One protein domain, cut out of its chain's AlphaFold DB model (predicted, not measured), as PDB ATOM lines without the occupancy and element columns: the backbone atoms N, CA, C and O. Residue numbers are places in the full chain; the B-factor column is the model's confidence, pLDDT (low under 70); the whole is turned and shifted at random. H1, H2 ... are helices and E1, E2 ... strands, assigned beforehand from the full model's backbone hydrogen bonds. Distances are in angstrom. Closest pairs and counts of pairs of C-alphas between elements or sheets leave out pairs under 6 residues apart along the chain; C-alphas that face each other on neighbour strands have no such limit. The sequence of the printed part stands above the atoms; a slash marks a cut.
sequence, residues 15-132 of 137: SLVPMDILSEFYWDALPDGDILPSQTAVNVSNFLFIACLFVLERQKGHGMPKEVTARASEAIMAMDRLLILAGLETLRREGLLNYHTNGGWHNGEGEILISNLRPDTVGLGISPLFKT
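What this domain is: This is residues 15 to 132 of the 137 residues of an uncharacterized protein of Desulfobacterales bacterium CG23_combo_of_CG06-09_8_20_14_all_51_8 (UniProt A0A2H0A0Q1). A two-stranded hairpin, E3 and E4, lies over residues 81 to 92 of the long helix H3, which forms the core, and a second long helix, H2, meets H3 steeply, residues 41 to 49 against 75 to 83. A smaller hairpin, E1 and E2, and the short helices H1 and H4 sit round H3. The 118 printed residues hold four named helices and four named strands, in the order H1 E1 E2 H2 H3 E3 E4 H4; the class is mixed and both sheets are antiparallel. The whole is only just compact, close to loose, with a radius of gyration of the C-alphas of 15.9 A and spans of 51 by 36 by 26 A.

Where its parts are: E3 is residues 98 to 102, 14.0 A, and E4 is 111 to 115, 13.2 A. H3, residues 72 to 93, is 31.9 A long, from C-alpha 72 at (330.973, 57.517, 27.732). H2, residues 39 to 59, is 30.3 A long. H1 is residues 19 to 22, E1 27 to 29, E2 35 to 37 and H4 128 to 132, ending at C-alpha 132 (327.232, 40.335, 16.128).

How they stand to each other: In the hairpin E3 and E4, N 100 and O 113 are 2.9 A apart, within hydrogen-bond range. The closest C-alphas of H3 and E3, Arg 92 and Asn 98, are 5.5 A apart; E4 and H3 are near each other. H2 and H3 touch, closest at C-alphas of Ser 45 and Met 79, 5.0 A, at a steep tilt of 69 degrees, only just short of about perpendicular, opposite ways. H1 and H4 are each close to H3 but not clearly touching, with C-alphas of Leu 22 and Ala 86 at 6.4 A, and of Ile 84 and Phe 130 at 7.9 A. In the hairpin E1 and E2, N 28 and O 36 are 2.7 A apart; the closest C-alphas of E1 and H3, Trp 27 and Leu 83, are 7.8 A apart. In H2, H3 and H4 every O i to N i+4 pair is within hydrogen-bond range; H1 is too short for one.

The domain as a whole: The farthest C-alphas, of Gly 63 and Asp 120, are 51.6 A apart. The printed part has no cut. The links H2 to H3 and E4 to H4 are long, 12 residues each. Low confidence, under 70, falls on residues 62, 108 and 119 to 132.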
ATOM      1  N   SER A  15     306.950  48.051  24.062       89.31
ATOM      2  CA  SER A  15     305.574  47.765  23.638       89.31
ATOM      3  C   SER A  15     304.638  48.962  23.813       89.31
ATOM      4  O   SER A  15     303.650  49.083  23.088       89.31
ATOM      5  N   LEU A  16     305.000  49.890  24.704       88.75
ATOM      6  CA  LEU A  16     304.285  51.141  24.940       88.75
ATOM      7  C   LEU A  16     304.597  52.223  23.892       88.75
ATOM      8  O   LEU A  16     303.901  53.238  23.842       88.75
ATOM      9  N   VAL A  17     305.640  52.044  23.071       89.06
ATOM     10  CA  VAL A  17     306.076  53.038  22.080       89.06
ATOM     11  C   VAL A  17     305.280  52.863  20.781       89.06
ATOM     12  O   VAL A  17     305.321  51.781  20.185       89.06
ATOM     13  N   PRO A  18     304.567  53.897  20.298       89.94
ATOM     14  CA  PRO A  18     303.879  53.858  19.009       89.94
ATOM     15  C   PRO A  18     304.808  53.466  17.849       89.94
ATOM     16  O   PRO A  18     306.000  53.755  17.883       89.94
ATOM     17  N   MET A  19     304.284  52.763  16.841       87.06
ATOM     18  CA  MET A  19     305.109  52.188  15.763       87.06
ATOM     19  C   MET A  19     305.804  53.245  14.898       87.06
ATOM     20  O   MET A  19     306.940  53.043  14.489       87.06
ATOM     21  N   ASP A  20     305.140  54.372  14.659       88.50
ATOM     22  CA  ASP A  20     305.703  55.541  13.984       88.50
ATOM     23  C   ASP A  20     306.940  56.066  14.722       88.50
ATOM     24  O   ASP A  20     307.984  56.238  14.105       88.50
ATOM     25  N   ILE A  21     306.875  56.187  16.050       88.88
ATOM     26  CA  ILE A  21     308.022  56.606  16.868       88.88
ATOM     27  C   ILE A  21     309.101  55.519  16.935       88.88
ATOM     28  O   ILE A  21     310.286  55.814  16.812       88.88
ATOM     29  N   LEU A  22     308.708  54.252  17.108       90.25
ATOM     30  CA  LEU A  22     309.641  53.124  17.171       90.25
ATOM     31  C   LEU A  22     310.466  53.007  15.882       90.25
ATOM     32  O   LEU A  22     311.656  52.703  15.940       90.25
ATOM     33  N   SER A  23     309.848  53.289  14.731       87.38
ATOM     34  CA  SER A  23     310.512  53.254  13.426       87.38
ATOM     35  C   SER A  23     311.617  54.300  13.265       87.38
ATOM     36  O   SER A  23     312.462  54.149  12.389       87.38
ATOM     37  N   GLU A  24     311.671  55.316  14.132       90.25
ATOM     38  CA  GLU A  24     312.759  56.297  14.159       90.25
ATOM     39  C   GLU A  24     313.994  55.802  14.929       90.25
ATOM     40  O   GLU A  24     315.044  56.446  14.889       90.25
ATOM     41  N   PHE A  25     313.909  54.668  15.633       90.31
ATOM     42  CA  PHE A  25     315.010  54.110  16.421       90.31
ATOM     43  C   PHE A  25     315.781  53.079  15.594       90.31
ATOM     44  O   PHE A  25     315.638  51.871  15.782       90.31
ATOM     45  N   TYR A  26     316.597  53.556  14.658       85.25
ATOM     46  CA  TYR A  26     317.323  52.700  13.722       85.25
ATOM     47  C   TYR A  26     318.799  53.079  13.594       85.25
ATOM     48  O   TYR A  26     319.241  54.140  14.038       85.25
ATOM     49  N   TRP A  27     319.550  52.171  12.977       85.00
ATOM     50  CA  TRP A  27     320.921  52.384  12.531       85.00
ATOM     51  C   TRP A  27     320.911  52.844  11.079       85.00
ATOM     52  O   TRP A  27     320.324  52.168  10.233       85.00
ATOM     53  N   ASP A  28     321.553  53.967  10.800       83.50
ATOM     54  CA  ASP A  28     321.726  54.507   9.461       83.50
ATOM     55  C   ASP A  28     323.104  54.134   8.911       83.50
ATOM     56  O   ASP A  28     324.106  54.180   9.631       83.50
ATOM     57  N   ALA A  29     323.146  53.745   7.639       84.94
ATOM     58  CA  ALA A  29     324.384  53.422   6.945       84.94
ATOM     59  C   ALA A  29     324.811  54.633   6.115       84.94
ATOM     60  O   ALA A  29     324.130  55.028   5.164       84.94
ATOM     61  N   LEU A  30     325.949  55.219   6.470       83.56
ATOM     62  CA  LEU A  30     326.525  56.343   5.755       83.56
ATOM     63  C   LEU A  30     327.164  55.896   4.424       83.56
ATOM     64  O   LEU A  30     327.510  54.724   4.253       83.56
ATOM     65  N   PRO A  31     327.348  56.818   3.455       87.44
ATOM     66  CA  PRO A  31     327.926  56.493   2.146       87.44
ATOM     67  C   PRO A  31     329.350  55.919   2.182       87.44
ATOM     68  O   PRO A  31     329.776  55.285   1.219       87.44
ATOM     69  N   ASP A  32     330.092  56.161   3.259       88.56
ATOM     70  CA  ASP A  32     331.435  55.627   3.510       88.56
ATOM     71  C   ASP A  32     331.424  54.218   4.131       88.56
ATOM     72  O   ASP A  32     332.475  53.584   4.232       88.56
ATOM     73  N   GLY A  33     330.243  53.698   4.473       83.31
ATOM     74  CA  GLY A  33     330.051  52.393   5.096       83.31
ATOM     75  C   GLY A  33     329.977  52.427   6.621       83.31
ATOM     76  O   GLY A  33     329.753  51.370   7.216       83.31
ATOM     77  N   ASP A  34     330.120  53.597   7.253       82.06
ATOM     78  CA  ASP A  34     329.942  53.724   8.697       82.06
ATOM     79  C   ASP A  34     328.472  53.517   9.079       82.06
ATOM     80  O   ASP A  34     327.551  53.957   8.391       82.06
ATOM     81  N   ILE A  35     328.245  52.832  10.200       83.94
ATOM     82  CA  ILE A  35     326.904  52.574  10.729       83.94
ATOM     83  C   ILE A  35     326.740  53.386  12.006       83.94
ATOM     84  O   ILE A  35     327.414  53.120  13.004       83.94
ATOM     85  N   LEU A  36     325.839  54.364  11.982       88.06
ATOM     86  CA  LEU A  36     325.585  55.267  13.103       88.06
ATOM     87  C   LEU A  36     324.123  55.195  13.546       88.06
ATOM     88  O   LEU A  36     323.236  54.973  12.728       88.06
ATOM     89  N   PRO A  37     323.833  55.379  14.839       90.31
ATOM     90  CA  PRO A  37     322.457  55.441  15.310       90.31
ATOM     91  C   PRO A  37     321.782  56.724  14.812       90.31
ATOM     92  O   PRO A  37     322.421  57.774  14.703       90.31
ATOM     93  N   SER A  38     320.473  56.670  14.561       91.06
ATOM     94  CA  SER A  38     319.693  57.866  14.237       91.06
ATOM     95  C   SER A  38     319.777  58.901  15.370       91.06
ATOM     96  O   SER A  38     319.886  58.559  16.552       91.06
ATOM     97  N   GLN A  39     319.662  60.191  15.040       91.44
ATOM     98  CA  GLN A  39     319.685  61.246  16.062       91.44
ATOM     99  C   GLN A  39     318.540  61.086  17.077       91.44
ATOM    100  O   GLN A  39     318.720  61.380  18.262       91.44
ATOM    101  N   THR A  40     317.378  60.589  16.639       90.88
ATOM    102  CA  THR A  40     316.267  60.253  17.537       90.88
ATOM    103  C   THR A  40     316.685  59.162  18.527       90.88
ATOM    104  O   THR A  40     316.496  59.343  19.732       90.88
ATOM    105  N   ALA A  41     317.320  58.079  18.065       90.56
ATOM    106  CA  ALA A  41     317.813  57.011  18.936       90.56
ATOM    107  C   ALA A  41     318.847  57.524  19.951       90.56
ATOM    108  O   ALA A  41     318.753  57.205  21.140       90.56
ATOM    109  N   VAL A  42     319.781  58.380  19.522       92.38
ATOM    110  CA  VAL A  42     320.770  59.031  20.405       92.38
ATOM    111  C   VAL A  42     320.076  59.871  21.481       92.38
ATOM    112  O   VAL A  42     320.400  59.780  22.664       92.38
ATOM    113  N   ASN A  43     319.098  60.689  21.099       92.69
ATOM    114  CA  ASN A  43     318.417  61.583  22.034       92.69
ATOM    115  C   ASN A  43     317.583  60.808  23.061       92.69
ATOM    116  O   ASN A  43     317.656  61.091  24.259       92.69
ATOM    117  N   VAL A  44     316.809  59.822  22.604       90.56
ATOM    118  CA  VAL A  44     315.942  59.015  23.471       90.56
ATOM    119  C   VAL A  44     316.771  58.136  24.405       90.56
ATOM    120  O   VAL A  44     316.475  58.085  25.600       90.56
ATOM    121  N   SER A  45     317.830  57.496  23.905       91.44
ATOM    122  CA  SER A  45     318.724  56.681  24.740       91.44
ATOM    123  C   SER A  45     319.399  57.504  25.829       91.44
ATOM    124  O   SER A  45     319.332  57.117  26.994       91.44
ATOM    125  N   ASN A  46     319.953  58.671  25.494       91.81
ATOM    126  CA  ASN A  46     320.554  59.566  26.479       91.81
ATOM    127  C   ASN A  46     319.536  60.037  27.522       91.81
ATOM    128  O   ASN A  46     319.829  60.024  28.718       91.81
ATOM    129  N   PHE A  47     318.327  60.414  27.095       91.81
ATOM    130  CA  PHE A  47     317.266  60.819  28.014       91.81
ATOM    131  C   PHE A  47     316.896  59.693  28.991       91.81
ATOM    132  O   PHE A  47     316.873  59.912  30.204       91.81
ATOM    133  N   LEU A  48     316.649  58.482  28.483       91.50
ATOM    134  CA  LEU A  48     316.298  57.322  29.305       91.50
ATOM    135  C   LEU A  48     317.444  56.905  30.231       91.50
ATOM    136  O   LEU A  48     317.202  56.574  31.390       91.50
ATOM    137  N   PHE A  49     318.685  56.960  29.749       92.12
ATOM    138  CA  PHE A  49     319.873  56.638  30.532       92.12
ATOM    139  C   PHE A  49     320.057  57.616  31.698       92.12
ATOM    140  O   PHE A  49     320.205  57.199  32.846       92.12
ATOM    141  N   ILE A  50     319.945  58.921  31.443       91.38
ATOM    142  CA  ILE A  50     320.004  59.949  32.489       91.38
ATOM    143  C   ILE A  50     318.854  59.766  33.494       91.38
ATOM    144  O   ILE A  50     319.080  59.789  34.705       91.38
ATOM    145  N   ALA A  51     317.629  59.529  33.015       90.94
ATOM    146  CA  ALA A  51     316.476  59.256  33.874       90.94
ATOM    147  C   ALA A  51     316.689  58.012  34.753       90.94
ATOM    148  O   ALA A  51     316.319  58.012  35.928       90.94
ATOM    149  N   CYS A  52     317.328  56.974  34.216       91.06
ATOM    150  CA  CYS A  52     317.693  55.772  34.953       91.06
ATOM    151  C   CYS A  52     318.654  56.096  36.104       91.06
ATOM    152  O   CYS A  52     318.397  55.717  37.249       91.06
ATOM    153  N   LEU A  53     319.713  56.860  35.835       90.31
ATOM    154  CA  LEU A  53     320.681  57.265  36.856       90.31
ATOM    155  C   LEU A  53     320.038  58.117  37.962       90.31
ATOM    156  O   LEU A  53     320.317  57.899  39.141       90.31
ATOM    157  N   PHE A  54     319.107  59.011  37.612       89.62
ATOM    158  CA  PHE A  54     318.320  59.759  38.600       89.62
ATOM    159  C   PHE A  54     317.509  58.843  39.524       89.62
ATOM    160  O   PHE A  54     317.477  59.055  40.740       89.62
ATOM    161  N   VAL A  55     316.850  57.824  38.967       88.69
ATOM    162  CA  VAL A  55     316.068  56.866  39.761       88.69
ATOM    163  C   VAL A  55     316.973  56.049  40.684       88.69
ATOM    164  O   VAL A  55     316.628  55.873  41.853       88.69
ATOM    165  N   LEU A  56     318.134  55.599  40.202       88.56
ATOM    166  CA  LEU A  56     319.093  54.837  41.006       88.56
ATOM    167  C   LEU A  56     319.639  55.649  42.183       88.56
ATOM    168  O   LEU A  56     319.683  55.141  43.302       88.56
ATOM    169  N   GLU A  57     320.011  56.913  41.972       87.81
ATOM    170  CA  GLU A  57     320.462  57.780  43.069       87.81
ATOM    171  C   GLU A  57     319.356  58.010  44.103       87.81
ATOM    172  O   GLU A  57     319.596  57.896  45.307       87.81
ATOM    173  N   ARG A  58     318.112  58.207  43.649       85.06
ATOM    174  CA  ARG A  58     316.961  58.331  44.552       85.06
ATOM    175  C   ARG A  58     316.726  57.067  45.383       85.06
ATOM    176  O   ARG A  58     316.382  57.162  46.560       85.06
ATOM    177  N   GLN A  59     316.904  55.883  44.795       85.50
ATOM    178  CA  GLN A  59     316.761  54.600  45.497       85.50
ATOM    179  C   GLN A  59     317.846  54.376  46.556       85.50
ATOM    180  O   GLN A  59     317.578  53.729  47.566       85.50
ATOM    181  N   LYS A  60     319.037  54.962  46.381       86.38
ATOM    182  CA  LYS A  60     320.106  54.961  47.394       86.38
ATOM    183  C   LYS A  60     319.815  55.891  48.581       86.38
ATOM    184  O   LYS A  60     320.625  55.981  49.497       86.38
ATOM    185  N   GLY A  61     318.676  56.589  48.584       80.25
ATOM    186  CA  GLY A  61     318.302  57.537  49.637       80.25
ATOM    187  C   GLY A  61     318.992  58.895  49.509       80.25
ATOM    188  O   GLY A  61     318.788  59.771  50.350       80.25
ATOM    189  N   HIS A  62     319.776  59.101  48.451       69.94
ATOM    190  CA  HIS A  62     320.219  60.428  48.065       69.94
ATOM    191  C   HIS A  62     319.001  61.158  47.475       69.94
ATOM    192  O   HIS A  62     318.161  60.553  46.813       69.94
ATOM    193  N   GLY A  63     318.825  62.448  47.767       76.88
ATOM    194  CA  GLY A  63     317.752  63.239  47.150       76.88
ATOM    195  C   GLY A  63     317.905  63.331  45.624       76.88
ATOM    196  O   GLY A  63     318.683  62.607  45.016       76.88
ATOM    197  N   MET A  64     317.196  64.262  44.978       80.69
ATOM    198  CA  MET A  64     317.440  64.523  43.553       80.69
ATOM    199  C   MET A  64     318.906  64.966  43.363       80.69
ATOM    200  O   MET A  64     319.286  65.999  43.927       80.69
ATOM    201  N   PRO A  65     319.740  64.214  42.625       80.31
ATOM    202  CA  PRO A  65     321.136  64.574  42.449       80.31
ATOM    203  C   PRO A  65     321.243  65.844  41.593       80.31
ATOM    204  O   PRO A  65     320.467  66.058  40.662       80.31
ATOM    205  N   LYS A  66     322.192  66.720  41.940       83.12
ATOM    206  CA  LYS A  66     322.467  67.956  41.182       83.12
ATOM    207  C   LYS A  66     323.259  67.689  39.905       83.12
ATOM    208  O   LYS A  66     323.202  68.483  38.974       83.12
ATOM    209  N   GLU A  67     323.990  66.586  39.893       82.69
ATOM    210  CA  GLU A  67     324.822  66.130  38.795       82.69
ATOM    211  C   GLU A  67     324.739  64.611  38.704       82.69
ATOM    212  O   GLU A  67     324.528  63.923  39.703       82.69
ATOM    213  N   VAL A  68     324.885  64.097  37.491       80.19
ATOM    214  CA  VAL A  68     324.918  62.670  37.212       80.19
ATOM    215  C   VAL A  68     326.183  62.414  36.412       80.19
ATOM    216  O   VAL A  68     326.362  62.984  35.336       80.19
ATOM    217  N   THR A  69     327.060  61.570  36.945       83.81
ATOM    218  CA  THR A  69     328.325  61.218  36.298       83.81
ATOM    219  C   THR A  69     328.201  59.832  35.689       83.81
ATOM    220  O   THR A  69     327.811  58.888  36.373       83.81
ATOM    221  N   ALA A  70     328.559  59.709  34.415       85.25
ATOM    222  CA  ALA A  70     328.605  58.443  33.699       85.25
ATOM    223  C   ALA A  70     329.818  58.406  32.771       85.25
ATOM    224  O   ALA A  70     330.280  59.440  32.277       85.25
ATOM    225  N   ARG A  71     330.335  57.207  32.514       87.56
ATOM    226  CA  ARG A  71     331.370  56.987  31.500       87.56
ATOM    227  C   ARG A  71     330.728  57.006  30.117       87.56
ATOM    228  O   ARG A  71     329.636  56.478  29.928       87.56
ATOM    229  N   ALA A  72     331.444  57.527  29.121       86.81
ATOM    230  CA  ALA A  72     330.973  57.517  27.732       86.81
ATOM    231  C   ALA A  72     330.610  56.098  27.250       86.81
ATOM    232  O   ALA A  72     329.611  55.911  26.565       86.81
ATOM    233  N   SER A  73     331.368  55.087  27.685       86.69
ATOM    234  CA  SER A  73     331.092  53.681  27.381       86.69
ATOM    235  C   SER A  73     329.756  53.177  27.939       86.69
ATOM    236  O   SER A  73     329.158  52.291  27.344       86.69
ATOM    237  N   GLU A  74     329.282  53.712  29.069       86.62
ATOM    238  CA  GLU A  74     327.990  53.326  29.660       86.62
ATOM    239  C   GLU A  74     326.833  53.905  28.843       86.62
ATOM    240  O   GLU A  74     325.891  53.188  28.521       86.62
ATOM    241  N   ALA A  75     326.950  55.170  28.425       87.25
ATOM    242  CA  ALA A  75     325.963  55.809  27.559       87.25
ATOM    243  C   ALA A  75     325.875  55.125  26.183       87.25
ATOM    244  O   ALA A  75     324.778  54.837  25.709       87.25
ATOM    245  N   ILE A  76     327.024  54.800  25.574       88.00
ATOM    246  CA  ILE A  76     327.078  54.069  24.296       88.00
ATOM    247  C   ILE A  76     326.420  52.692  24.440       88.00
ATOM    248  O   ILE A  76     325.555  52.338  23.648       88.00
ATOM    249  N   MET A  77     326.744  51.946  25.497       85.69
ATOM    250  CA  MET A  77     326.156  50.627  25.733       85.69
ATOM    251  C   MET A  77     324.638  50.682  25.957       85.69
ATOM    252  O   MET A  77     323.907  49.822  25.463       85.69
ATOM    253  N   ALA A  78     324.155  51.686  26.693       87.00
ATOM    254  CA  ALA A  78     322.727  51.906  26.898       87.00
ATOM    255  C   ALA A  78     322.012  52.204  25.567       87.00
ATOM    256  O   ALA A  78     320.928  51.674  25.313       87.00
ATOM    257  N   MET A  79     322.634  53.004  24.699       89.81
ATOM    258  CA  MET A  79     322.134  53.305  23.359       89.81
ATOM    259  C   MET A  79     322.073  52.059  22.471       89.81
ATOM    260  O   MET A  79     321.010  51.775  21.916       89.81
ATOM    261  N   ASP A  80     323.154  51.281  22.403       86.94
ATOM    262  CA  ASP A  80     323.205  50.034  21.629       86.94
ATOM    263  C   ASP A  80     322.081  49.083  22.049       86.94
ATOM    264  O   ASP A  80     321.355  48.532  21.219       86.94
ATOM    265  N   ARG A  81     321.884  48.935  23.362       86.12
ATOM    266  CA  ARG A  81     320.834  48.081  23.920       86.12
ATOM    267  C   ARG A  81     319.442  48.592  23.600       86.12
ATOM    268  O   ARG A  81     318.590  47.785  23.247       86.12
ATOM    269  N   LEU A  82     319.200  49.897  23.677       88.06
ATOM    270  CA  LEU A  82     317.902  50.457  23.307       88.06
ATOM    271  C   LEU A  82     317.573  50.183  21.832       88.06
ATOM    272  O   LEU A  82     316.454  49.778  21.527       88.06
ATOM    273  N   LEU A  83     318.545  50.352  20.934       89.19
ATOM    274  CA  LEU A  83     318.388  50.063  19.504       89.19
ATOM    275  C   LEU A  83     318.121  48.579  19.243       89.19
ATOM    276  O   LEU A  83     317.259  48.233  18.437       89.19
ATOM    277  N   ILE A  84     318.814  47.695  19.960       86.75
ATOM    278  CA  ILE A  84     318.549  46.256  19.919       86.75
ATOM    279  C   ILE A  84     317.110  45.958  20.358       86.75
ATOM    280  O   ILE A  84     316.392  45.240  19.662       86.75
ATOM    281  N   LEU A  85     316.671  46.523  21.485       88.94
ATOM    282  CA  LEU A  85     315.305  46.348  21.975       88.94
ATOM    283  C   LEU A  85     314.282  46.870  20.965       88.94
ATOM    284  O   LEU A  85     313.258  46.221  20.761       88.94
ATOM    285  N   ALA A  86     314.556  48.001  20.313       90.81
ATOM    286  CA  ALA A  86     313.666  48.567  19.307       90.81
ATOM    287  C   ALA A  86     313.518  47.632  18.103       90.81
ATOM    288  O   ALA A  86     312.402  47.361  17.660       90.81
ATOM    289  N   GLY A  87     314.631  47.063  17.635       87.94
ATOM    290  CA  GLY A  87     314.612  46.047  16.589       87.94
ATOM    291  C   GLY A  87     313.820  44.801  16.996       87.94
ATOM    292  O   GLY A  87     312.979  44.338  16.232       87.94
ATOM    293  N   LEU A  88     314.024  44.281  18.210       88.56
ATOM    294  CA  LEU A  88     313.273  43.121  18.715       88.56
ATOM    295  C   LEU A  88     311.773  43.393  18.833       88.56
ATOM    296  O   LEU A  88     310.967  42.518  18.519       88.56
ATOM    297  N   GLU A  89     311.391  44.595  19.255       92.06
ATOM    298  CA  GLU A  89     309.990  44.998  19.341       92.06
ATOM    299  C   GLU A  89     309.328  45.059  17.964       92.06
ATOM    300  O   GLU A  89     308.204  44.578  17.809       92.06
ATOM    301  N   THR A  90     310.033  45.559  16.948       89.44
ATOM    302  CA  THR A  90     309.562  45.515  15.557       89.44
ATOM    303  C   THR A  90     309.320  44.074  15.108       89.44
ATOM    304  O   THR A  90     308.213  43.744  14.680       89.44
ATOM    305  N   LEU A  91     310.290  43.178  15.321       87.06
ATOM    306  CA  LEU A  91     310.164  41.756  14.966       87.06
ATOM    307  C   LEU A  91     309.027  41.057  15.727       87.06
ATOM    308  O   LEU A  91     308.329  40.202  15.176       87.06
ATOM    309  N   ARG A  92     308.806  41.425  16.993       90.31
ATOM    310  CA  ARG A  92     307.694  40.909  17.800       90.31
ATOM    311  C   ARG A  92     306.344  41.345  17.241       90.31
ATOM    312  O   ARG A  92     305.435  40.521  17.145       90.31
ATOM    313  N   ARG A  93     306.203  42.612  16.837       89.06
ATOM    314  CA  ARG A  93     304.975  43.146  16.215       89.06
ATOM    315  C   ARG A  93     304.684  42.520  14.856       89.06
ATOM    316  O   ARG A  93     303.520  42.339  14.513       89.06
ATOM    317  N   GLU A  94     305.726  42.143  14.126       87.31
ATOM    318  CA  GLU A  94     305.626  41.378  12.878       87.31
ATOM    319  C   GLU A  94     305.299  39.890  13.108       87.31
ATOM    320  O   GLU A  94     305.046  39.149  12.159       87.31
ATOM    321  N   GLY A  95     305.263  39.431  14.366       85.69
ATOM    322  CA  GLY A  95     304.953  38.046  14.722       85.69
ATOM    323  C   GLY A  95     306.094  37.064  14.441       85.69
ATOM    324  O   GLY A  95     305.842  35.859  14.341       85.69
ATOM    325  N   LEU A  96     307.328  37.564  14.305       84.88
ATOM    326  CA  LEU A  96     308.515  36.780  13.943       84.88
ATOM    327  C   LEU A  96     309.219  36.155  15.151       84.88
ATOM    328  O   LEU A  96     309.876  35.123  15.015       84.88
ATOM    329  N   LEU A  97     309.107  36.783  16.322       88.00
ATOM    330  CA  LEU A  97     309.679  36.299  17.576       88.00
ATOM    331  C   LEU A  97     308.881  36.801  18.779       88.00
ATOM    332  O   LEU A  97     308.070  37.716  18.672       88.00
ATOM    333  N   ASN A  98     309.165  36.239  19.947       88.50
ATOM    334  CA  ASN A  98     308.843  36.828  21.242       88.50
ATOM    335  C   ASN A  98     310.149  37.122  21.984       88.50
ATOM    336  O   ASN A  98     311.123  36.382  21.836       88.50
ATOM    337  N   TYR A  99     310.173  38.165  22.811       88.25
ATOM    338  CA  TYR A  99     311.324  38.449  23.664       88.25
ATOM    339  C   TYR A  99     310.904  38.997  25.027       88.25
ATOM    340  O   TYR A  99     309.833  39.593  25.167       88.25
ATOM    341  N   HIS A 100     311.770  38.802  26.017       84.12
ATOM    342  CA  HIS A 100     311.651  39.359  27.361       84.12
ATOM    343  C   HIS A 100     313.002  39.908  27.824       84.12
ATOM    344  O   HIS A 100     314.052  39.405  27.422       84.12
ATOM    345  N   THR A 101     312.969  40.936  28.670       80.56
ATOM    346  CA  THR A 101     314.159  41.583  29.232       80.56
ATOM    347  C   THR A 101     314.204  41.427  30.745       80.56
ATOM    348  O   THR A 101     313.188  41.599  31.421       80.56
ATOM    349  N   ASN A 102     315.395  41.175  31.288       75.62
ATOM    350  CA  ASN A 102     315.637  41.162  32.731       75.62
ATOM    351  C   ASN A 102     316.523  42.347  33.130       75.62
ATOM    352  O   ASN A 102     317.741  42.206  33.176       75.62
ATOM    353  N   GLY A 103     315.913  43.500  33.435       75.31
ATOM    354  CA  GLY A 103     316.589  44.668  34.025       75.31
ATOM    355  C   GLY A 103     317.886  45.098  33.318       75.31
ATOM    356  O   GLY A 103     318.126  44.754  32.169       75.31
ATOM    357  N   GLY A 104     318.713  45.911  33.983       77.75
ATOM    358  CA  GLY A 104     320.134  46.098  33.638       77.75
ATOM    359  C   GLY A 104     320.479  46.598  32.222       77.75
ATOM    360  O   GLY A 104     321.629  46.514  31.790       77.75
ATOM    361  N   TRP A 105     319.523  47.121  31.451       82.38
ATOM    362  CA  TRP A 105     319.794  47.601  30.089       82.38
ATOM    363  C   TRP A 105     320.815  48.758  30.068       82.38
ATOM    364  O   TRP A 105     321.568  48.896  29.115       82.38
ATOM    365  N   HIS A 106     320.886  49.544  31.142       81.12
ATOM    366  CA  HIS A 106     321.723  50.738  31.282       81.12
ATOM    367  C   HIS A 106     323.148  50.465  31.800       81.12
ATOM    368  O   HIS A 106     323.986  51.359  31.739       81.12
ATOM    369  N   ASN A 107     323.427  49.280  32.358       76.44
ATOM    370  CA  ASN A 107     324.687  48.991  33.064       76.44
ATOM    371  C   ASN A 107     325.440  47.759  32.537       76.44
ATOM    372  O   ASN A 107     326.452  47.372  33.113       76.44
ATOM    373  N   GLY A 108     324.958  47.127  31.467       69.69
ATOM    374  CA  GLY A 108     325.596  45.930  30.920       69.69
ATOM    375  C   GLY A 108     325.108  44.609  31.516       69.69
ATOM    376  O   GLY A 108     325.379  43.560  30.940       69.69
ATOM    377  N   GLU A 109     324.319  44.625  32.587       79.00
ATOM    378  CA  GLU A 109     323.876  43.396  33.270       79.00
ATOM    379  C   GLU A 109     322.561  42.840  32.717       79.00
ATOM    380  O   GLU A 109     322.194  41.709  33.001       79.00
ATOM    381  N   GLY A 110     321.846  43.635  31.920       70.81
ATOM    382  CA  GLY A 110     320.575  43.226  31.330       70.81
ATOM    383  C   GLY A 110     320.689  42.018  30.406       70.81
ATOM    384  O   GLY A 110     321.555  41.980  29.531       70.81
ATOM    385  N   GLU A 111     319.765  41.076  30.580       76.06
ATOM    386  CA  GLU A 111     319.614  39.895  29.730       76.06
ATOM    387  C   GLU A 111     318.431  40.067  28.774       76.06
ATOM    388  O   GLU A 111     317.388  40.619  29.144       76.06
ATOM    389  N   ILE A 112     318.584  39.550  27.555       79.44
ATOM    390  CA  ILE A 112     317.523  39.472  26.549       79.44
ATOM    391  C   ILE A 112     317.276  37.997  26.247       79.44
ATOM    392  O   ILE A 112     318.160  37.298  25.755       79.44
ATOM    393  N   LEU A 113     316.061  37.534  26.516       81.88
ATOM    394  CA  LEU A 113     315.629  36.167  26.246       81.88
ATOM    395  C   LEU A 113     314.704  36.172  25.029       81.88
ATOM    396  O   LEU A 113     313.643  36.790  25.072       81.88
ATOM    397  N   ILE A 114     315.095  35.481  23.957       83.56
ATOM    398  CA  ILE A 114     314.308  35.348  22.720       83.56
ATOM    399  C   ILE A 114     313.662  33.961  22.676       83.56
ATOM    400  O   ILE A 114     314.278  32.959  23.033       83.56
ATOM    401  N   SER A 115     312.414  33.891  22.221       81.75
ATOM    402  CA  SER A 115     311.663  32.646  22.052       81.75
ATOM    403  C   SER A 115     310.793  32.687  20.797       81.75
ATOM    404  O   SER A 115     310.531  33.754  20.248       81.75
ATOM    405  N   ASN A 116     310.298  31.522  20.364       81.62
ATOM    406  CA  ASN A 116     309.350  31.396  19.247       81.62
ATOM    407  C   ASN A 116     309.831  32.046  17.934       81.62
ATOM    408  O   ASN A 116     309.026  32.608  17.196       81.62
ATOM    409  N   LEU A 117     311.138  31.987  17.665       80.19
ATOM    410  CA  LEU A 117     311.727  32.492  16.428       80.19
ATOM    411  C   LEU A 117     311.146  31.736  15.221       80.19
ATOM    412  O   LEU A 117     311.149  30.505  15.223       80.19
ATOM    413  N   ARG A 118     310.671  32.463  14.202       75.81
ATOM    414  CA  ARG A 118     310.166  31.925  12.923       75.81
ATOM    415  C   ARG A 118     311.178  32.166  11.792       75.81
ATOM    416  O   ARG A 118     311.103  33.208  11.135       75.81
ATOM    417  N   PRO A 119     312.152  31.258  11.583       63.81
ATOM    418  CA  PRO A 119     313.342  31.519  10.769       63.81
ATOM    419  C   PRO A 119     313.039  31.687   9.276       63.81
ATOM    420  O   PRO A 119     313.698  32.460   8.587       63.81
ATOM    421  N   ASP A 120     312.018  30.994   8.785       58.88
ATOM    422  CA  ASP A 120     311.520  30.995   7.408       58.88
ATOM    423  C   ASP A 120     310.935  32.346   6.968       58.88
ATOM    424  O   ASP A 120     310.923  32.662   5.779       58.88
ATOM    425  N   THR A 121     310.514  33.171   7.925       53.22
ATOM    426  CA  THR A 121     310.022  34.536   7.690       53.22
ATOM    427  C   THR A 121     311.067  35.627   7.929       53.22
ATOM    428  O   THR A 121     310.836  36.778   7.562       53.22
ATOM    429  N   VAL A 122     312.247  35.290   8.468       54.91
ATOM    430  CA  VAL A 122     313.374  36.226   8.645       54.91
ATOM    431  C   VAL A 122     314.113  36.400   7.308       54.91
ATOM    432  O   VAL A 122     315.319  36.207   7.194       54.91
ATOM    433  N   GLY A 123     313.387  36.794   6.258       49.41
ATOM    434  CA  GLY A 123     313.941  37.279   4.989       49.41
ATOM    435  C   GLY A 123     314.485  38.705   5.111       49.41
ATOM    436  O   GLY A 123     314.320  39.521   4.209       49.41
ATOM    437  N   LEU A 124     315.058  39.036   6.265       46.22
ATOM    438  CA  LEU A 124     315.499  40.377   6.589       46.22
ATOM    439  C   LEU A 124     316.940  40.535   6.125       46.22
ATOM    440  O   LEU A 124     317.781  39.657   6.331       46.22
ATOM    441  N   GLY A 125     317.252  41.693   5.552       42.94
ATOM    442  CA  GLY A 125     318.595  42.249   5.632       42.94
ATOM    443  C   GLY A 125     318.916  42.472   7.106       42.94
ATOM    444  O   GLY A 125     318.825  43.588   7.601       42.94
ATOM    445  N   ILE A 126     319.193  41.385   7.831       50.75
ATOM    446  CA  ILE A 126     319.615  41.395   9.221       50.75
ATOM    447  C   ILE A 126     320.869  42.257   9.216       50.75
ATOM    448  O   ILE A 126     321.881  41.854   8.631       50.75
ATOM    449  N   SER A 127     320.767  43.459   9.797       48.72
ATOM    450  CA  SER A 127     321.905  44.360   9.964       48.72
ATOM    451  C   SER A 127     323.101  43.526  10.432       48.72
ATOM    452  O   SER A 127     322.920  42.684  11.318       48.72
ATOM    453  N   PRO A 128     324.307  43.696   9.862       48.50
ATOM    454  CA  PRO A 128     325.495  42.955  10.284       48.50
ATOM    455  C   PRO A 128     325.674  42.918  11.811       48.50
ATOM    456  O   PRO A 128     326.130  41.915  12.350       48.50
ATOM    457  N   LEU A 129     325.205  43.955  12.515       50.50
ATOM    458  CA  LEU A 129     325.199  44.054  13.975       50.50
ATOM    459  C   LEU A 129     324.266  43.051  14.672       50.50
ATOM    460  O   LEU A 129     324.631  42.520  15.714       50.50
ATOM    461  N   PHE A 130     323.106  42.711  14.107       51.38
ATOM    462  CA  PHE A 130     322.251  41.663  14.682       51.38
ATOM    463  C   PHE A 130     322.966  40.307  14.702       51.38
ATOM    464  O   PHE A 130     322.800  39.561  15.657       51.38
ATOM    465  N   LYS A 131     323.804  40.006  13.700       47.34
ATOM    466  CA  LYS A 131     324.653  38.799  13.713       47.34
ATOM    467  C   LYS A 131     325.779  38.889  14.748       47.34
ATOM    468  O   LYS A 131     326.217  37.862  15.250       47.34
ATOM    469  N   THR A 132     326.238  40.099  15.070       43.38
ATOM    470  CA  THR A 132     327.232  40.335  16.128       43.38
ATOM    471  C   THR A 132     326.642  40.129  17.525       43.38
ATOM    472  O   THR A 132     327.336  39.626  18.405       43.38
TER     473      THR A 132